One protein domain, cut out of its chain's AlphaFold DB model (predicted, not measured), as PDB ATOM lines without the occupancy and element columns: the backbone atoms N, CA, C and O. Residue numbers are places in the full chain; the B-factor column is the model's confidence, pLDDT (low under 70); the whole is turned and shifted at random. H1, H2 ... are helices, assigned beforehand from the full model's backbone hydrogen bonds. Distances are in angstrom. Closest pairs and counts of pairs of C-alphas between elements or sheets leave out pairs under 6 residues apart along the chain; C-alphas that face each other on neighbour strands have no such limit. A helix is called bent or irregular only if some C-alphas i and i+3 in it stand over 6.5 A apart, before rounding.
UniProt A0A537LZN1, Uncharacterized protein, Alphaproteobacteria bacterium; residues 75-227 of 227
ATOM      1  N   PRO A  75     201.137 162.087 252.776       90.31
ATOM      2  CA  PRO A  75     200.441 162.229 251.491       90.31
ATOM      3  C   PRO A  75     200.807 161.169 250.437       90.31
ATOM      4  O   PRO A  75     200.065 160.962 249.477       90.31
ATOM      5  N   SER A  76     201.958 160.518 250.599       89.62
ATOM      6  CA  SER A  76     202.446 159.410 249.780       89.62
ATOM      7  C   SER A  76     201.849 158.046 250.151       89.62
ATOM      8  O   SER A  76     202.107 157.064 249.464       89.62
ATOM      9  N   GLU A  77     201.079 157.935 251.224       88.50
ATOM     10  CA  GLU A  77     200.487 156.671 251.656       88.50
ATOM     11  C   GLU A  77     199.031 156.598 251.208       88.50
ATOM     12  O   GLU A  77     198.279 157.563 251.340       88.50
ATOM     13  N   HIS A  78     198.602 155.441 250.705       89.81
ATOM     14  CA  HIS A  78     197.238 155.276 250.206       89.81
ATOM     15  C   HIS A  78     196.122 155.515 251.250       89.81
ATOM     16  O   HIS A  78     195.075 156.032 250.846       89.81
ATOM     17  N   PRO A  79     196.300 155.279 252.573       91.00
ATOM     18  CA  PRO A  79     195.287 155.631 253.567       91.00
ATOM     19  C   PRO A  79     195.048 157.144 253.670       91.00
ATOM     20  O   PRO A  79     193.948 157.563 254.030       91.00
ATOM     21  N   HIS A  80     196.023 157.980 253.284       92.75
ATOM     22  CA  HIS A  80     195.824 159.428 253.191       92.75
ATOM     23  C   HIS A  80     194.751 159.774 252.156       92.75
ATOM     24  O   HIS A  80     193.891 160.614 252.418       92.75
ATOM     25  N   GLN A  81     194.780 159.132 250.982       95.25
ATOM     26  CA  GLN A  81     193.770 159.358 249.942       95.25
ATOM     27  C   GLN A  81     192.400 158.819 250.359       95.25
ATOM     28  O   GLN A  81     191.395 159.479 250.110       95.25
ATOM     29  N   MET A  82     192.354 157.676 251.048       92.00
ATOM     30  CA  MET A  82     191.106 157.124 251.587       92.00
ATOM     31  C   MET A  82     190.461 158.066 252.611       92.00
ATOM     32  O   MET A  82     189.274 158.367 252.511       92.00
ATOM     33  N   ALA A  83     191.241 158.595 253.557       92.81
ATOM     34  CA  ALA A  83     190.738 159.560 254.529       92.81
ATOM     35  C   ALA A  83     190.331 160.888 253.864       92.81
ATOM     36  O   ALA A  83     189.291 161.446 254.202       92.81
ATOM     37  N   ALA A  84     191.096 161.367 252.876       94.56
ATOM     38  CA  ALA A  84     190.739 162.556 252.101       94.56
ATOM     39  C   ALA A  84     189.413 162.394 251.344       94.56
ATOM     40  O   ALA A  84     188.648 163.350 251.249       94.56
ATOM     41  N   PHE A  85     189.112 161.192 250.853       95.81
ATOM     42  CA  PHE A  85     187.841 160.918 250.196       95.81
ATOM     43  C   PHE A  85     186.652 160.985 251.168       95.81
ATOM     44  O   PHE A  85     185.629 161.574 250.836       95.81
ATOM     45  N   MET A  86     186.805 160.485 252.399       94.38
ATOM     46  CA  MET A  86     185.779 160.651 253.442       94.38
ATOM     47  C   MET A  86     185.532 162.131 253.763       94.38
ATOM     48  O   MET A  86     184.384 162.561 253.845       94.38
ATOM     49  N   VAL A  87     186.600 162.932 253.882       94.00
ATOM     50  CA  VAL A  87     186.494 164.391 254.078       94.00
ATOM     51  C   VAL A  87     185.697 165.041 252.947       94.00
ATOM     52  O   VAL A  87     184.818 165.859 253.215       94.00
ATOM     53  N   LEU A  88     185.975 164.659 251.698       94.81
ATOM     54  CA  LEU A  88     185.262 165.165 250.528       94.81
ATOM     55  C   LEU A  88     183.761 164.845 250.589       94.81
ATOM     56  O   LEU A  88     182.946 165.740 250.393       94.81
ATOM     57  N   MET A  89     183.389 163.602 250.909       94.06
ATOM     58  CA  MET A  89     181.980 163.201 251.000       94.06
ATOM     59  C   MET A  89     181.215 163.989 252.070       94.06
ATOM     60  O   MET A  89     180.147 164.524 251.780       94.06
ATOM     61  N   TYR A  90     181.768 164.140 253.281       92.50
ATOM     62  CA  TYR A  90     181.105 164.933 254.328       92.50
ATOM     63  C   TYR A  90     181.077 166.429 254.013       92.50
ATOM     64  O   TYR A  90     180.150 167.124 254.425       92.50
ATOM     65  N   LYS A  91     182.055 166.939 253.254       92.19
ATOM     66  CA  LYS A  91     182.013 168.313 252.745       92.19
ATOM     67  C   LYS A  91     180.848 168.501 251.770       92.19
ATOM     68  O   LYS A  91     180.092 169.455 251.936       92.19
ATOM     69  N   VAL A  92     180.679 167.589 250.808       92.56
ATOM     70  CA  VAL A  92     179.561 167.615 249.849       92.56
ATOM     71  C   VAL A  92     178.224 167.527 250.581       92.56
ATOM     72  O   VAL A  92     177.373 168.380 250.352       92.56
ATOM     73  N   LEU A  93     178.073 166.578 251.512       91.56
ATOM     74  CA  LEU A  93     176.878 166.449 252.354       91.56
ATOM     75  C   LEU A  93     176.576 167.740 253.115       91.56
ATOM     76  O   LEU A  93     175.482 168.276 253.008       91.56
ATOM     77  N   GLY A  94     177.557 168.284 253.840       90.88
ATOM     78  CA  GLY A  94     177.349 169.493 254.633       90.88
ATOM     79  C   GLY A  94     176.998 170.714 253.780       90.88
ATOM     80  O   GLY A  94     176.173 171.529 254.183       90.88
ATOM     81  N   VAL A  95     177.614 170.878 252.603       91.94
ATOM     82  CA  VAL A  95     177.251 171.957 251.670       91.94
ATOM     83  C   VAL A  95     175.850 171.736 251.109       91.94
ATOM     84  O   VAL A  95     175.073 172.687 251.081       91.94
ATOM     85  N   SER A  96     175.520 170.520 250.686       92.12
ATOM     86  CA  SER A  96     174.223 170.222 250.081       92.12
ATOM     87  C   SER A  96     173.077 170.403 251.073       92.12
ATOM     88  O   SER A  96     172.157 171.169 250.799       92.12
ATOM     89  N   GLU A  97     173.208 169.838 252.275       90.81
ATOM     90  CA  GLU A  97     172.231 169.963 253.358       90.81
ATOM     91  C   GLU A  97     172.007 171.437 253.738       90.81
ATOM     92  O   GLU A  97     170.872 171.909 253.716       90.81
ATOM     93  N   ARG A  98     173.078 172.216 253.984       91.44
ATOM     94  CA  ARG A  98     172.973 173.655 254.315       91.44
ATOM     95  C   ARG A  98     172.204 174.450 253.263       91.44
ATOM     96  O   ARG A  98     171.371 175.279 253.610       91.44
ATOM     97  N   ASN A  99     172.493 174.210 251.988       93.44
ATOM     98  CA  ASN A  99     171.858 174.941 250.893       93.44
ATOM     99  C   ASN A  99     170.426 174.450 250.625       93.44
ATOM    100  O   ASN A  99     169.571 175.243 250.240       93.44
ATOM    101  N   TRP A 100     170.132 173.173 250.876       92.31
ATOM    102  CA  TRP A 100     168.761 172.666 250.866       92.31
ATOM    103  C   TRP A 100     167.912 173.332 251.957       92.31
ATOM    104  O   TRP A 100     166.815 173.808 251.665       92.31
ATOM    105  N   ILE A 101     168.439 173.454 253.179       89.19
ATOM    106  CA  ILE A 101     167.778 174.157 254.289       89.19
ATOM    107  C   ILE A 101     167.548 175.628 253.940       89.19
ATOM    108  O   ILE A 101     166.419 176.092 254.048       89.19
ATOM    109  N   GLU A 102     168.584 176.333 253.473       90.00
ATOM    110  CA  GLU A 102     168.501 177.747 253.079       90.00
ATOM    111  C   GLU A 102     167.384 177.980 252.048       90.00
ATOM    112  O   GLU A 102     166.544 178.865 252.210       90.00
ATOM    113  N   ALA A 103     167.308 177.132 251.017       90.75
ATOM    114  CA  ALA A 103     166.249 177.208 250.015       90.75
ATOM    115  C   ALA A 103     164.848 176.940 250.607       90.75
ATOM    116  O   ALA A 103     163.862 177.527 250.163       90.75
ATOM    117  N   LYS A 104     164.736 176.063 251.614       85.44
ATOM    118  CA  LYS A 104     163.468 175.702 252.275       85.44
ATOM    119  C   LYS A 104     162.961 176.758 253.250       85.44
ATOM    120  O   LYS A 104     161.749 176.869 253.436       85.44
ATOM    121  N   THR A 105     163.857 177.502 253.886       85.50
ATOM    122  CA  THR A 105     163.518 178.481 254.930       85.50
ATOM    123  C   THR A 105     163.348 179.902 254.395       85.50
ATOM    124  O   THR A 105     163.172 180.830 255.183       85.50
ATOM    125  N   GLY A 106     163.317 180.074 253.069       82.19
ATOM    126  CA  GLY A 106     163.054 181.357 252.413       82.19
ATOM    127  C   GLY A 106     164.306 182.167 252.069       82.19
ATOM    128  O   GLY A 106     164.185 183.363 251.809       82.19
ATOM    129  N   GLY A 107     165.484 181.539 252.072       89.12
ATOM    130  CA  GLY A 107     166.723 182.119 251.561       89.12
ATOM    131  C   GLY A 107     166.796 182.159 250.029       89.12
ATOM    132  O   GLY A 107     165.848 181.807 249.320       89.12
ATOM    133  N   ASP A 108     167.947 182.587 249.504       95.00
ATOM    134  CA  ASP A 108     168.197 182.663 248.057       95.00
ATOM    135  C   ASP A 108     168.404 181.257 247.463       95.00
ATOM    136  O   ASP A 108     169.509 180.706 247.435       95.00
ATOM    137  N   ALA A 109     167.305 180.662 246.993       93.62
ATOM    138  CA  ALA A 109     167.285 179.304 246.458       93.62
ATOM    139  C   ALA A 109     168.136 179.129 245.182       93.62
ATOM    140  O   ALA A 109     168.641 178.029 244.935       93.62
ATOM    141  N   ASP A 110     168.328 180.184 244.383       96.00
ATOM    142  CA  ASP A 110     169.169 180.134 243.183       96.00
ATOM    143  C   ASP A 110     170.654 180.135 243.557       96.00
ATOM    144  O   ASP A 110     171.431 179.312 243.053       96.00
ATOM    145  N   ALA A 111     171.054 180.992 244.503       96.81
ATOM    146  CA  ALA A 111     172.406 180.975 245.054       96.81
ATOM    147  C   ALA A 111     172.719 179.637 245.742       96.81
ATOM    148  O   ALA A 111     173.815 179.088 245.561       96.81
ATOM    149  N   ALA A 112     171.744 179.085 246.468       95.38
ATOM    150  CA  ALA A 112     171.844 177.786 247.112       95.38
ATOM    151  C   ALA A 112     172.070 176.659 246.091       95.38
ATOM    152  O   ALA A 112     173.045 175.909 246.188       95.38
ATOM    153  N   ALA A 113     171.242 176.590 245.045       95.00
ATOM    154  CA  ALA A 113     171.392 175.619 243.964       95.00
ATOM    155  C   ALA A 113     172.754 175.739 243.255       95.00
ATOM    156  O   ALA A 113     173.425 174.736 242.995       95.00
ATOM    157  N   ALA A 114     173.217 176.965 242.994       96.31
ATOM    158  CA  ALA A 114     174.532 177.207 242.408       96.31
ATOM    159  C   ALA A 114     175.680 176.730 243.319       96.31
ATOM    160  O   ALA A 114     176.675 176.190 242.828       96.31
ATOM    161  N   ALA A 115     175.566 176.902 244.639       95.94
ATOM    162  CA  ALA A 115     176.552 176.402 245.595       95.94
ATOM    163  C   ALA A 115     176.629 174.867 245.593       95.94
ATOM    164  O   ALA A 115     177.735 174.329 245.499       95.94
ATOM    165  N   VAL A 116     175.483 174.179 245.595       94.62
ATOM    166  CA  VAL A 116     175.424 172.709 245.510       94.62
ATOM    167  C   VAL A 116     176.060 172.203 244.215       94.62
ATOM    168  O   VAL A 116     176.954 171.358 244.254       94.62
ATOM    169  N   ASN A 117     175.683 172.775 243.067       94.38
ATOM    170  CA  ASN A 117     176.242 172.384 241.769       94.38
ATOM    171  C   ASN A 117     177.766 172.552 241.705       94.38
ATOM    172  O   ASN A 117     178.468 171.683 241.183       94.38
ATOM    173  N   ARG A 118     178.297 173.658 242.247       95.44
ATOM    174  CA  ARG A 118     179.749 173.889 242.309       95.44
ATOM    175  C   ARG A 118     180.455 172.825 243.140       95.44
ATOM    176  O   ARG A 118     181.505 172.339 242.720       95.44
ATOM    177  N   GLU A 119     179.891 172.467 244.288       94.94
ATOM    178  CA  GLU A 119     180.503 171.486 245.180       94.94
ATOM    179  C   GLU A 119     180.466 170.074 244.577       94.94
ATOM    180  O   GLU A 119     181.502 169.413 244.542       94.94
ATOM    181  N   ILE A 120     179.343 169.645 243.985       93.06
ATOM    182  CA  ILE A 120     179.234 168.347 243.287       93.06
ATOM    183  C   ILE A 120     180.231 168.265 242.118       93.06
ATOM    184  O   ILE A 120     180.963 167.280 241.976       93.06
ATOM    185  N   ALA A 121     180.329 169.320 241.301       92.62
ATOM    186  CA  ALA A 121     181.275 169.367 240.187       92.62
ATOM    187  C   ALA A 121     182.744 169.353 240.654       92.62
ATOM    188  O   ALA A 121     183.604 168.750 240.002       92.62
ATOM    189  N   GLY A 122     183.043 170.007 241.781       94.94
ATOM    190  CA  GLY A 122     184.349 169.940 242.437       94.94
ATOM    191  C   GLY A 122     184.670 168.524 242.913       94.94
ATOM    192  O   GLY A 122     185.741 167.994 242.604       94.94
ATOM    193  N   ALA A 123     183.705 167.874 243.563       94.38
ATOM    194  CA  ALA A 123     183.856 166.535 244.110       94.38
ATOM    195  C   ALA A 123     184.114 165.475 243.034       94.38
ATOM    196  O   ALA A 123     184.969 164.612 243.217       94.38
ATOM    197  N   ALA A 124     183.482 165.591 241.864       94.75
ATOM    198  CA  ALA A 124     183.763 164.730 240.715       94.75
ATOM    199  C   ALA A 124     185.236 164.750 240.266       94.75
ATOM    200  O   ALA A 124     185.790 163.732 239.831       94.75
ATOM    201  N   LYS A 125     185.872 165.927 240.302       96.31
ATOM    202  CA  LYS A 125     187.281 166.094 239.915       96.31
ATOM    203  C   LYS A 125     188.204 165.599 241.022       96.31
ATOM    204  O   LYS A 125     189.168 164.887 240.743       96.31
ATOM    205  N   GLU A 126     187.898 165.956 242.263       97.44
ATOM    206  CA  GLU A 126     188.721 165.608 243.417       97.44
ATOM    207  C   GLU A 126     188.698 164.103 243.709       97.44
ATOM    208  O   GLU A 126     189.762 163.511 243.870       97.44
ATOM    209  N   ALA A 127     187.532 163.452 243.662       97.62
ATOM    210  CA  ALA A 127     187.406 162.007 243.861       97.62
ATOM    211  C   ALA A 127     188.232 161.205 242.841       97.62
ATOM    212  O   ALA A 127     189.001 160.326 243.228       97.62
ATOM    213  N   ALA A 128     188.174 161.565 241.554       97.44
ATOM    214  CA  ALA A 128     188.980 160.911 240.520       97.44
ATOM    215  C   ALA A 128     190.491 161.137 240.717       97.44
ATOM    216  O   ALA A 128     191.302 160.230 240.516       97.44
ATOM    217  N   ALA A 129     190.894 162.337 241.147       97.44
ATOM    218  CA  ALA A 129     192.292 162.624 241.454       97.44
ATOM    219  C   ALA A 129     192.789 161.836 242.681       97.44
ATOM    220  O   ALA A 129     193.925 161.350 242.684       97.44
ATOM    221  N   LEU A 130     191.947 161.691 243.708       97.56
ATOM    222  CA  LEU A 130     192.229 160.879 244.891       97.56
ATOM    223  C   LEU A 130     192.348 159.397 244.535       97.56
ATOM    224  O   LEU A 130     193.314 158.769 244.965       97.56
ATOM    225  N   ALA A 131     191.451 158.867 243.699       97.19
ATOM    226  CA  ALA A 131     191.505 157.490 243.213       97.19
ATOM    227  C   ALA A 131     192.812 157.209 242.457       97.19
ATOM    228  O   ALA A 131     193.535 156.267 242.784       97.19
ATOM    229  N   ALA A 132     193.173 158.070 241.499       97.44
ATOM    230  CA  ALA A 132     194.393 157.916 240.706       97.44
ATOM    231  C   ALA A 132     195.666 157.953 241.571       97.44
ATOM    232  O   ALA A 132     196.530 157.079 241.457       97.44
ATOM    233  N   ARG A 133     195.777 158.936 242.476       96.56
ATOM    234  CA  ARG A 133     196.913 159.035 243.411       96.56
ATOM    235  C   ARG A 133     196.945 157.863 244.388       96.56
ATOM    236  O   ARG A 133     198.015 157.322 244.655       96.56
ATOM    237  N   GLY A 134     195.780 157.464 244.889       95.94
ATOM    238  CA  GLY A 134     195.613 156.349 245.810       95.94
ATOM    239  C   GLY A 134     196.081 155.038 245.191       95.94
ATOM    240  O   GLY A 134     196.893 154.350 245.802       95.94
ATOM    241  N   ARG A 135     195.689 154.750 243.942       96.62
ATOM    242  CA  ARG A 135     196.163 153.578 243.186       96.62
ATOM    243  C   ARG A 135     197.675 153.582 242.985       96.62
ATOM    244  O   ARG A 135     198.305 152.549 243.185       96.62
ATOM    245  N   ALA A 136     198.271 154.722 242.631       96.12
ATOM    246  CA  ALA A 136     199.722 154.820 242.459       96.12
ATOM    247  C   ALA A 136     200.478 154.550 243.775       96.12
ATOM    248  O   ALA A 136     201.423 153.761 243.807       96.12
ATOM    249  N   ASN A 137     200.025 155.160 244.875       94.88
ATOM    250  CA  ASN A 137     200.603 154.950 246.203       94.88
ATOM    251  C   ASN A 137     200.400 153.507 246.696       94.88
ATOM    252  O   ASN A 137     201.328 152.906 247.233       94.88
ATOM    253  N   PHE A 138     199.217 152.937 246.462       94.56
ATOM    254  CA  PHE A 138     198.882 151.559 246.810       94.56
ATOM    255  C   PHE A 138     199.734 150.554 246.031       94.56
ATOM    256  O   PHE A 138     200.283 149.629 246.621       94.56
ATOM    257  N   ALA A 139     199.910 150.751 244.721       94.69
ATOM    258  CA  ALA A 139     200.749 149.888 243.891       94.69
ATOM    259  C   ALA A 139     202.203 149.865 244.384       94.69
ATOM    260  O   ALA A 139     202.815 148.796 244.435       94.69
ATOM    261  N   ARG A 140     202.737 151.021 244.810       93.62
ATOM    262  CA  ARG A 140     204.057 151.099 245.449       93.62
ATOM    263  C   ARG A 140     204.095 150.308 246.759       93.62
ATOM    264  O   ARG A 140     204.952 149.442 246.896       93.62
ATOM    265  N   ALA A 141     203.153 150.549 247.674       91.62
ATOM    266  CA  ALA A 141     203.099 149.845 248.960       91.62
ATOM    267  C   ALA A 141     202.974 148.320 248.778       91.62
ATOM    268  O   ALA A 141     203.628 147.536 249.470       91.62
ATOM    269  N   LEU A 142     202.180 147.884 247.795       93.12
ATOM    270  CA  LEU A 142     202.022 146.478 247.437       93.12
ATOM    271  C   LEU A 142     203.333 145.876 246.910       93.12
ATOM    272  O   LEU A 142     203.696 144.765 247.297       93.12
ATOM    273  N   ALA A 143     204.050 146.589 246.038       93.56
ATOM    274  CA  ALA A 143     205.335 146.142 245.506       93.56
ATOM    275  C   ALA A 143     206.406 146.038 246.606       93.56
ATOM    276  O   ALA A 143     207.090 145.017 246.693       93.56
ATOM    277  N   GLU A 144     206.499 147.042 247.478       92.25
ATOM    278  CA  GLU A 144     207.421 147.067 248.622       92.25
ATOM    279  C   GLU A 144     207.138 145.914 249.596       92.25
ATOM    280  O   GLU A 144     208.050 145.178 249.976       92.25
ATOM    281  N   THR A 145     205.865 145.676 249.925       92.06
ATOM    282  CA  THR A 145     205.464 144.582 250.825       92.06
ATOM    283  C   THR A 145     205.754 143.208 250.209       92.06
ATOM    284  O   THR A 145     206.251 142.308 250.891       92.06
ATOM    285  N   LYS A 146     205.517 143.036 248.898       93.25
ATOM    286  CA  LYS A 146     205.871 141.802 248.169       93.25
ATOM    287  C   LYS A 146     207.380 141.564 248.153       93.25
ATOM    288  O   LYS A 146     207.813 140.425 248.333       93.25
ATOM    289  N   ALA A 147     208.171 142.614 247.937       93.31
ATOM    290  CA  ALA A 147     209.626 142.529 247.969       93.31
ATOM    291  C   ALA A 147     210.128 142.134 249.365       93.31
ATOM    292  O   ALA A 147     210.966 141.242 249.473       93.31
ATOM    293  N   LEU A 148     209.554 142.712 250.427       91.62
ATOM    294  CA  LEU A 148     209.888 142.372 251.810       91.62
ATOM    295  C   LEU A 148     209.565 140.908 252.140       91.62
ATOM    296  O   LEU A 148     210.425 140.201 252.658       91.62
ATOM    297  N   SER A 149     208.361 140.437 251.792       91.19
ATOM    298  CA  SER A 149     207.930 139.048 252.025       91.19
ATOM    299  C   SER A 149     208.881 138.028 251.379       91.19
ATOM    300  O   SER A 149     209.252 137.038 252.011       91.19
ATOM    301  N   LYS A 150     209.339 138.297 250.148       91.12
ATOM    302  CA  LYS A 150     210.235 137.401 249.397       91.12
ATOM    303  C   LYS A 150     211.713 137.540 249.770       91.12
ATOM    304  O   LYS A 150     212.444 136.559 249.693       91.12
ATOM    305  N   GLY A 151     212.158 138.749 250.106       89.81
ATOM    306  CA  GLY A 151     213.575 139.086 250.275       89.81
ATOM    307  C   GLY A 151     214.108 138.938 251.699       89.81
ATOM    308  O   GLY A 151     215.321 138.919 251.886       89.81
ATOM    309  N   THR A 152     213.236 138.834 252.706       90.94
ATOM    310  CA  THR A 152     213.671 138.677 254.100       90.94
ATOM    311  C   THR A 152     213.948 137.217 254.462       90.94
ATOM    312  O   THR A 152     213.169 136.317 254.129       90.94
ATOM    313  N   SER A 153     215.040 136.969 255.190       92.31
ATOM    314  CA  SER A 153     215.324 135.680 255.834       92.31
ATOM    315  C   SER A 153     214.690 135.555 257.224       92.31
ATOM    316  O   SER A 153     214.643 134.451 257.762       92.31
ATOM    317  N   ASP A 154     214.195 136.655 257.804       95.12
ATOM    318  CA  ASP A 154     213.539 136.654 259.114       95.12
ATOM    319  C   ASP A 154     212.097 136.114 258.990       95.12
ATOM    320  O   ASP A 154     211.255 136.739 258.330       95.12
ATOM    321  N   PRO A 155     211.774 134.975 259.631       90.81
ATOM    322  CA  PRO A 155     210.449 134.367 259.539       90.81
ATOM    323  C   PRO A 155     209.335 135.238 260.138       90.81
ATOM    324  O   PRO A 155     208.204 135.178 259.659       90.81
ATOM    325  N   LYS A 156     209.625 136.078 261.141       91.69
ATOM    326  CA  LYS A 156     208.630 136.987 261.731       91.69
ATOM    327  C   LYS A 156     208.310 138.132 260.780       91.69
ATOM    328  O   LYS A 156     207.139 138.432 260.566       91.69
ATOM    329  N   LEU A 157     209.332 138.737 260.169       90.75
ATOM    330  CA  LEU A 157     209.129 139.796 259.175       90.75
ATOM    331  C   LEU A 157     208.390 139.276 257.941       90.75
ATOM    332  O   LEU A 157     207.519 139.968 257.415       90.75
ATOM    333  N   ARG A 158     208.680 138.040 257.514       93.56
ATOM    334  CA  ARG A 158     207.935 137.385 256.435       93.56
ATOM    335  C   ARG A 158     206.457 137.222 256.787       93.56
ATOM    336  O   ARG A 158     205.613 137.626 255.993       93.56
ATOM    337  N   ALA A 159     206.152 136.703 257.977       90.81
ATOM    338  CA  ALA A 159     204.775 136.512 258.433       90.81
ATOM    339  C   ALA A 159     203.994 137.838 258.505       90.81
ATOM    340  O   ALA A 159     202.851 137.907 258.054       90.81
ATOM    341  N   VAL A 160     204.620 138.909 259.006       91.69
ATOM    342  CA  VAL A 160     204.012 140.251 259.040       91.69
ATOM    343  C   VAL A 160     203.752 140.780 257.626       91.69
ATOM    344  O   VAL A 160     202.669 141.298 257.359       91.69
ATOM    345  N   ALA A 161     204.705 140.629 256.703       91.75
ATOM    346  CA  ALA A 161     204.530 141.060 255.317       91.75
ATOM    347  C   ALA A 161     203.409 140.275 254.611       91.75
ATOM    348  O   ALA A 161     202.587 140.865 253.914       91.75
ATOM    349  N   GLU A 162     203.317 138.962 254.824       90.25
ATOM    350  CA  GLU A 162     202.231 138.132 254.291       90.25
ATOM    351  C   GLU A 162     200.863 138.530 254.858       90.25
ATOM    352  O   GLU A 162     199.884 138.608 254.112       90.25
ATOM    353  N   GLN A 163     200.785 138.841 256.154       89.19
ATOM    354  CA  GLN A 163     199.565 139.368 256.764       89.19
ATOM    355  C   GLN A 163     199.182 140.731 256.168       89.19
ATOM    356  O   GLN A 163     198.013 140.955 255.847       89.19
ATOM    357  N   ALA A 164     200.154 141.623 255.964       87.88
ATOM    358  CA  ALA A 164     199.924 142.916 255.326       87.88
ATOM    359  C   ALA A 164     199.401 142.764 253.886       87.88
ATOM    360  O   ALA A 164     198.475 143.473 253.503       87.88
ATOM    361  N   LEU A 165     199.912 141.805 253.104       89.19
ATOM    362  CA  LEU A 165     199.406 141.534 251.750       89.19
ATOM    363  C   LEU A 165     197.927 141.126 251.749       89.19
ATOM    364  O   LEU A 165     197.157 141.657 250.950       89.19
ATOM    365  N   ARG A 166     197.503 140.263 252.685       85.81
ATOM    366  CA  ARG A 166     196.086 139.868 252.825       85.81
ATOM    367  C   ARG A 166     195.177 141.054 253.147       85.81
ATOM    368  O   ARG A 166     194.029 141.082 252.716       85.81
ATOM    369  N   LEU A 167     195.688 142.030 253.898       84.06
ATOM    370  CA  LEU A 167     194.965 143.257 254.226       84.06
ATOM    371  C   LEU A 167     194.909 144.243 253.058       84.06
ATOM    372  O   LEU A 167     193.925 144.970 252.938       84.06
ATOM    373  N   LEU A 168     195.960 144.306 252.238       84.38
ATOM    374  CA  LEU A 168     196.077 145.260 251.137       84.38
ATOM    375  C   LEU A 168     195.217 144.866 249.935       84.38
ATOM    376  O   LEU A 168     194.545 145.733 249.389       84.38
ATOM    377  N   ASP A 169     195.180 143.593 249.543       77.19
ATOM    378  CA  ASP A 169     194.441 143.142 248.352       77.19
ATOM    379  C   ASP A 169     192.975 143.633 248.286       77.19
ATOM    380  O   ASP A 169     192.591 144.233 247.277       77.19
ATOM    381  N   PRO A 170     192.145 143.497 249.342       81.44
ATOM    382  CA  PRO A 170     190.778 144.015 249.309       81.44
ATOM    383  C   PRO A 170     190.701 145.552 249.338       81.44
ATOM    384  O   PRO A 170     189.669 146.110 248.958       81.44
ATOM    385  N   GLN A 171     191.767 146.258 249.737       84.38
ATOM    386  CA  GLN A 171     191.771 147.723 249.799       84.38
ATOM    387  C   GLN A 171     191.817 148.392 248.419       84.38
ATOM    388  O   GLN A 171     191.419 149.549 248.304       84.38
ATOM    389  N   ALA A 172     192.209 147.685 247.355       87.50
ATOM    390  CA  ALA A 172     192.149 148.235 245.997       87.50
ATOM    391  C   ALA A 172     190.722 148.680 245.608       87.50
ATOM    392  O   ALA A 172     190.553 149.692 244.925       87.50
ATOM    393  N   ARG A 173     189.698 147.991 246.138       90.81
ATOM    394  CA  ARG A 173     188.275 148.286 245.898       90.81
ATOM    395  C   ARG A 173     187.836 149.656 246.418       90.81
ATOM    396  O   ARG A 173     186.824 150.177 245.961       90.81
ATOM    397  N   TYR A 174     188.586 150.272 247.339       91.81
ATOM    398  CA  TYR A 174     188.306 151.644 247.774       91.81
ATOM    399  C   TYR A 174     188.395 152.634 246.619       91.81
ATOM    400  O   TYR A 174     187.578 153.546 246.533       91.81
ATOM    401  N   PHE A 175     189.370 152.458 245.728       95.12
ATOM    402  CA  PHE A 175     189.574 153.375 244.610       95.12
ATOM    403  C   PHE A 175     188.505 153.206 243.533       95.12
ATOM    404  O   PHE A 175     188.144 154.181 242.884       95.12
ATOM    405  N   ASP A 176     187.947 152.004 243.393       95.38
ATOM    406  CA  ASP A 176     186.813 151.762 242.497       95.38
ATOM    407  C   ASP A 176     185.570 152.509 242.995       95.38
ATOM    408  O   ASP A 176     184.915 153.203 242.226       95.38
ATOM    409  N   ILE A 177     185.312 152.481 244.308       95.50
ATOM    410  CA  ILE A 177     184.226 153.261 244.922       95.50
ATOM    411  C   ILE A 177     184.433 154.772 244.704       95.50
ATOM    412  O   ILE A 177     183.470 155.491 244.445       95.50
ATOM    413  N   MET A 178     185.677 155.265 244.764       96.75
ATOM    414  CA  MET A 178     185.991 156.672 244.467       96.75
ATOM    415  C   MET A 178     185.715 157.037 243.002       96.75
ATOM    416  O   MET A 178     185.174 158.111 242.732       96.75
ATOM    417  N   ASP A 179     186.066 156.160 242.059       97.50
ATOM    418  CA  ASP A 179     185.779 156.357 240.634       97.50
ATOM    419  C   ASP A 179     184.269 156.343 240.362       97.50
ATOM    420  O   ASP A 179     183.763 157.184 239.617       97.50
ATOM    421  N   GLU A 180     183.533 155.433 240.999       97.12
ATOM    422  CA  GLU A 180     182.075 155.376 240.909       97.12
ATOM    423  C   GLU A 180     181.415 156.628 241.497       97.12
ATOM    424  O   GLU A 180     180.492 157.171 240.890       97.12
ATOM    425  N   TYR A 181     181.911 157.138 242.628       96.31
ATOM    426  CA  TYR A 181     181.458 158.412 243.188       96.31
ATOM    427  C   TYR A 181     181.733 159.572 242.228       96.31
ATOM    428  O   TYR A 181     180.863 160.410 241.991       96.31
ATOM    429  N   ALA A 182     182.920 159.608 241.618       97.25
ATOM    430  CA  ALA A 182     183.253 160.613 240.617       97.25
ATOM    431  C   ALA A 182     182.327 160.531 239.392       97.25
ATOM    432  O   ALA A 182     181.903 161.564 238.873       97.25
ATOM    433  N   ALA A 183     182.001 159.322 238.931       97.00
ATOM    434  CA  ALA A 183     181.070 159.097 237.830       97.00
ATOM    435  C   ALA A 183     179.647 159.539 238.195       97.00
ATOM    436  O   ALA A 183     179.028 160.278 237.430       97.00
ATOM    437  N   TRP A 184     179.164 159.162 239.382       94.75
ATOM    438  CA  TRP A 184     177.879 159.606 239.920       94.75
ATOM    439  C   TRP A 184     177.790 161.133 239.974       94.75
ATOM    440  O   TRP A 184     176.821 161.698 239.468       94.75
ATOM    441  N   ALA A 185     178.818 161.797 240.509       94.12
ATOM    442  CA  ALA A 185     178.869 163.249 240.639       94.12
ATOM    443  C   ALA A 185     178.850 163.960 239.271       94.12
ATOM    444  O   ALA A 185     178.203 164.993 239.128       94.12
ATOM    445  N   ARG A 186     179.501 163.401 238.238       95.50
ATOM    446  CA  ARG A 186     179.434 163.934 236.856       95.50
ATOM    447  C   ARG A 186     178.078 163.723 236.200       95.50
ATOM    448  O   ARG A 186     177.682 164.532 235.369       95.50
ATOM    449  N   ALA A 187     177.420 162.616 236.526       94.38
ATOM    450  CA  ALA A 187     176.123 162.257 235.974       94.38
ATOM    451  C   ALA A 187     174.959 162.970 236.680       94.38
ATOM    452  O   ALA A 187     173.816 162.810 236.249       94.38
ATOM    453  N   GLN A 188     175.218 163.731 237.753       89.94
ATOM    454  CA  GLN A 188     174.158 164.447 238.450       89.94
ATOM    455  C   GLN A 188     173.522 165.499 237.539       89.94
ATOM    456  O   GLN A 188     174.239 166.331 236.971       89.94
ATOM    457  N   PRO A 189     172.182 165.498 237.402       90.12
ATOM    458  CA  PRO A 189     171.504 166.612 236.770       90.12
ATOM    459  C   PRO A 189     171.756 167.885 237.592       90.12
ATOM    460  O   PRO A 189     171.879 167.802 238.818       90.12
ATOM    461  N   PRO A 190     171.814 169.067 236.952       90.75
ATOM    462  CA  PRO A 190     171.946 170.320 237.676       90.75
ATOM    463  C   PRO A 190     170.843 170.461 238.726       90.75
ATOM    464  O   PRO A 190     169.653 170.367 238.419       90.75
ATOM    465  N   VAL A 191     171.250 170.722 239.962       92.62
ATOM    466  CA  VAL A 191     170.340 171.099 241.037       92.62
ATOM    467  C   VAL A 191     169.770 172.472 240.699       92.62
ATOM    468  O   VAL A 191     170.509 173.402 240.383       92.62
ATOM    469  N   THR A 192     168.450 172.594 240.733       94.81
ATOM    470  CA  THR A 192     167.730 173.851 240.488       94.81
ATOM    471  C   THR A 192     167.113 174.365 241.784       94.81
ATOM    472  O   THR A 192     166.817 173.566 242.681       94.81
ATOM    473  N   ALA A 193     166.848 175.671 241.866       94.62
ATOM    474  CA  ALA A 193     166.113 176.261 242.985       94.62
ATOM    475  C   ALA A 193     164.784 175.529 243.226       94.62
ATOM    476  O   ALA A 193     164.502 175.089 244.340       94.62
ATOM    477  N   ALA A 194     164.021 175.289 242.152       92.12
ATOM    478  CA  ALA A 194     162.772 174.537 242.207       92.12
ATOM    479  C   ALA A 194     162.965 173.143 242.823       92.12
ATOM    480  O   ALA A 194     162.218 172.772 243.724       92.12
ATOM    481  N   SER A 195     163.995 172.399 242.395       90.81
ATOM    482  CA  SER A 195     164.263 171.059 242.928       90.81
ATOM    483  C   SER A 195     164.625 171.064 244.415       90.81
ATOM    484  O   SER A 195     164.153 170.189 245.133       90.81
ATOM    485  N   LEU A 196     165.386 172.053 244.904       90.56
ATOM    486  CA  LEU A 196     165.713 172.165 246.332       90.56
ATOM    487  C   LEU A 196     164.467 172.478 247.164       90.56
ATOM    488  O   LEU A 196     164.207 171.810 248.166       90.56
ATOM    489  N   VAL A 197     163.660 173.443 246.716       88.88
ATOM    490  CA  VAL A 197     162.433 173.856 247.410       88.88
ATOM    491  C   VAL A 197     161.399 172.731 247.431       88.88
ATOM    492  O   VAL A 197     160.714 172.549 248.437       88.88
ATOM    493  N   SER A 198     161.282 171.940 246.362       87.88
ATOM    494  CA  SER A 198     160.302 170.851 246.293       87.88
ATOM    495  C   SER A 198     160.782 169.545 246.927       87.88
ATOM    496  O   SER A 198     159.950 168.741 247.341       87.88
ATOM    497  N   ALA A 199     162.094 169.299 247.012       85.00
ATOM    498  CA  ALA A 199     162.616 168.016 247.477       85.00
ATOM    499  C   ALA A 199     162.279 167.767 248.959       85.00
ATOM    500  O   ALA A 199     162.466 168.665 249.784       85.00
ATOM    501  N   PRO A 200     161.799 166.567 249.335       82.44
ATOM    502  CA  PRO A 200     161.490 166.240 250.730       82.44
ATOM    503  C   PRO A 200     162.742 166.120 251.611       82.44
ATOM    504  O   PRO A 200     162.632 166.188 252.829       82.44
ATOM    505  N   GLN A 201     163.911 165.954 250.995       81.31
ATOM    506  CA  GLN A 201     165.218 165.784 251.627       81.31
ATOM    507  C   GLN A 201     166.315 166.261 250.669       81.31
ATOM    508  O   GLN A 201     166.069 166.363 249.463       81.31
ATOM    509  N   ASP A 202     167.518 166.501 251.187       82.56
ATOM    510  CA  ASP A 202     168.680 166.857 250.376       82.56
ATOM    511  C   ASP A 202     168.974 165.790 249.289       82.56
ATOM    512  O   ASP A 202     169.160 164.607 249.610       82.56
ATOM    513  N   PRO A 203     169.046 166.171 247.996       77.31
ATOM    514  CA  PRO A 203     169.302 165.235 246.900       77.31
ATOM    515  C   PRO A 203     170.679 164.555 246.960       77.31
ATOM    516  O   PRO A 203     170.827 163.458 246.416       77.31
ATOM    517  N   ALA A 204     171.681 165.154 247.615       82.62
ATOM    518  CA  ALA A 204     173.012 164.551 247.727       82.62
ATOM    519  C   ALA A 204     173.124 163.524 248.866       82.62
ATOM    520  O   ALA A 204     174.017 162.666 248.824       82.62
ATOM    521  N   THR A 205     172.219 163.574 249.851       83.81
ATOM    522  CA  THR A 205     172.265 162.727 251.048       83.81
ATOM    523  C   THR A 205     172.175 161.243 250.719       83.81
ATOM    524  O   THR A 205     173.088 160.486 251.046       83.81
ATOM    525  N   GLY A 206     171.120 160.815 250.021       83.69
ATOM    526  CA  GLY A 206     170.902 159.396 249.712       83.69
ATOM    527  C   GLY A 206     172.091 158.741 248.993       83.69
ATOM    528  O   GLY A 206     172.631 157.749 249.491       83.69
ATOM    529  N   PRO A 207     172.552 159.294 247.856       86.38
ATOM    530  CA  PRO A 207     173.695 158.741 247.143       86.38
ATOM    531  C   PRO A 207     174.992 158.748 247.957       86.38
ATOM    532  O   PRO A 207     175.680 157.729 247.997       86.38
ATOM    533  N   THR A 208     175.325 159.855 248.632       86.94
ATOM    534  CA  THR A 208     176.593 159.959 249.376       86.94
ATOM    535  C   THR A 208     176.630 158.993 250.561       86.94
ATOM    536  O   THR A 208     177.638 158.315 250.756       86.94
ATOM    537  N   VAL A 209     175.514 158.834 251.283       86.81
ATOM    538  CA  VAL A 209     175.374 157.810 252.332       86.81
ATOM    539  C   VAL A 209     175.494 156.400 251.745       86.81
ATOM    540  O   VAL A 209     176.130 155.534 252.343       86.81
ATOM    541  N   GLY A 210     174.955 156.155 250.547       90.31
ATOM    542  CA  GLY A 210     175.133 154.882 249.842       90.31
ATOM    543  C   GLY A 210     176.606 154.541 249.581       90.31
ATOM    544  O   GLY A 210     177.026 153.400 249.788       90.31
ATOM    545  N   PHE A 211     177.416 155.524 249.183       93.50
ATOM    546  CA  PHE A 211     178.863 155.345 249.028       93.50
ATOM    547  C   PHE A 211     179.574 155.133 250.369       93.50
ATOM    548  O   PHE A 211     180.403 154.226 250.476       93.50
ATOM    549  N   GLU A 212     179.222 155.897 251.405       90.38
ATOM    550  CA  GLU A 212     179.748 155.715 252.763       90.38
ATOM    551  C   GLU A 212     179.498 154.294 253.288       90.38
ATOM    552  O   GLU A 212     180.430 153.624 253.737       90.38
ATOM    553  N   MET A 213     178.269 153.793 253.168       89.88
ATOM    554  CA  MET A 213     177.907 152.451 253.626       89.88
ATOM    555  C   MET A 213     178.722 151.365 252.922       89.88
ATOM    556  O   MET A 213     179.235 150.458 253.578       89.88
ATOM    557  N   ARG A 214     178.942 151.500 251.609       92.69
ATOM    558  CA  ARG A 214     179.797 150.577 250.846       92.69
ATOM    559  C   ARG A 214     181.252 150.602 251.316       92.69
ATOM    560  O   ARG A 214     181.898 149.556 251.356       92.69
ATOM    561  N   LEU A 215     181.776 151.767 251.704       90.06
ATOM    562  CA  LEU A 215     183.128 151.886 252.265       90.06
ATOM    563  C   LEU A 215     183.233 151.233 253.646       90.06
ATOM    564  O   LEU A 215     184.234 150.571 253.924       90.06
ATOM    565  N   VAL A 216     182.209 151.395 254.490       87.38
ATOM    566  CA  VAL A 216     182.122 150.771 255.820       87.38
ATOM    567  C   VAL A 216     182.024 149.251 255.707       87.38
ATOM    568  O   VAL A 216     182.726 148.530 256.420       87.38
ATOM    569  N   GLU A 217     181.192 148.745 254.798       87.81
ATOM    570  CA  GLU A 217     181.077 147.312 254.512       87.81
ATOM    571  C   GLU A 217     182.393 146.731 254.001       87.81
ATOM    572  O   GLU A 217     182.818 145.668 254.461       87.81
ATOM    573  N   LEU A 218     183.086 147.457 253.120       87.06
ATOM    574  CA  LEU A 218     184.413 147.069 252.661       87.06
ATOM    575  C   LEU A 218     185.420 147.032 253.823       87.06
ATOM    576  O   LEU A 218     186.137 146.042 253.955       87.06
ATOM    577  N   THR A 219     185.428 148.036 254.715       84.94
ATOM    578  CA  THR A 219     186.301 148.035 255.911       84.94
ATOM    579  C   THR A 219     186.019 146.817 256.778       84.94
ATOM    580  O   THR A 219     186.943 146.144 257.237       84.94
ATOM    581  N   ARG A 220     184.734 146.519 257.005       84.50
ATOM    582  CA  ARG A 220     184.299 145.381 257.816       84.50
ATOM    583  C   ARG A 220     184.751 144.060 257.200       84.50
ATOM    584  O   ARG A 220     185.283 143.223 257.923       84.50
ATOM    585  N   SER A 221     184.582 143.895 255.889       82.81
ATOM    586  CA  SER A 221     185.017 142.701 255.158       82.81
ATOM    587  C   SER A 221     186.532 142.498 255.253       82.81
ATOM    588  O   SER A 221     186.971 141.393 255.569       82.81
ATOM    589  N   VAL A 222     187.326 143.564 255.087       81.56
ATOM    590  CA  VAL A 222     188.792 143.515 255.253       81.56
ATOM    591  C   VAL A 222     189.163 143.100 256.680       81.56
ATOM    592  O   VAL A 222     190.002 142.225 256.872       81.56
ATOM    593  N   ALA A 223     188.517 143.690 257.689       77.44
ATOM    594  CA  ALA A 223     188.791 143.393 259.094       77.44
ATOM    595  C   ALA A 223     188.392 141.963 259.500       77.44
ATOM    596  O   ALA A 223     189.029 141.376 260.373       77.44
ATOM    597  N   GLN A 224     187.344 141.403 258.890       77.81
ATOM    598  CA  GLN A 224     186.906 140.025 259.119       77.81
ATOM    599  C   GLN A 224     187.800 139.010 258.401       77.81
ATOM    600  O   GLN A 224     188.130 137.997 259.000       77.81
ATOM    601  N   GLY A 225     188.241 139.297 257.172       66.06
ATOM    602  CA  GLY A 225     189.175 138.438 256.429       66.06
ATOM    603  C   GLY A 225     190.604 138.418 256.993       66.06
ATOM    604  O   GLY A 225     191.427 137.617 256.556       66.06
ATOM    605  N   ALA A 226     190.904 139.299 257.949       57.94
ATOM    606  CA  ALA A 226     192.182 139.378 258.651       57.94
ATOM    607  C   ALA A 226     192.255 138.542 259.943       57.94
ATOM    608  O   ALA A 226     193.332 138.472 260.540       57.94
ATOM    609  N   ARG A 227     191.118 137.995 260.396       57.22
ATOM    610  CA  ARG A 227     190.991 137.127 261.578       57.22
ATOM    611  C   ARG A 227     191.050 135.665 261.166       57.22
ATOM    612  O   ARG A 227     191.618 134.888 261.960       57.22
TER     613      ARG A 227
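What this domain is: This is residues 75 to 227 of the 227 residues of an uncharacterized protein of Alphaproteobacteria bacterium (UniProt A0A537LZN1). Long helix H2 runs most of the length of a rod-like, up-and-down bundle of four, each helix running against the one before; H1 and arm H3b lie beside H2, and H5 beside H3b. The H2 and H3a hairpin makes one end, short H4 caps the other. The printed part, 153 residues with five named helices and no named strand, is all helix and loose: radius of gyration of the C-alphas 19.6 A, spans 69 by 26 by 20 A.

Where its parts are: H2, residues 109 to 151, spans 61.4 A from C-alpha 109 at (167.285, 179.304, 246.458). H1, 78 to 104, spans 39.5 A. H3, 155 to 187, one helix by its hydrogen bonds, is bent, C-alphas 167 and 170 being 6.5 A apart: H3a, 155 to 167, and H3b, 170 to 187, 26.9 A. H4 is 193 to 198. H5, 205 to 225, spans 30.1 A to C-alpha 225 at (189.175, 138.438, 256.429).

How they stand to each other: H2 touches H3b, closest C-alphas Ala 124 and Ala 182, 4.1 A, opposite ways at a shallow 22 degrees. H1 and H2 form a hairpin, closest C-alphas Ala 103 and Ala 109, 4.3 A. H5 touches H3b, closest C-alphas Pro 170 and Val 222, 6.3 A. H2 and H5 are apart. O i to N i+4 pairs are within hydrogen-bond range throughout H1, H3a, H4 and H5, in 37 of 39 in H2 and 11 of 14 in H3b.

The domain as a whole: The farthest C-alphas, Gly 106 and Ser 153, are 69.5 A apart. The printed part has no cut and no long link; residues 225 to 227 have pLDDT under 70.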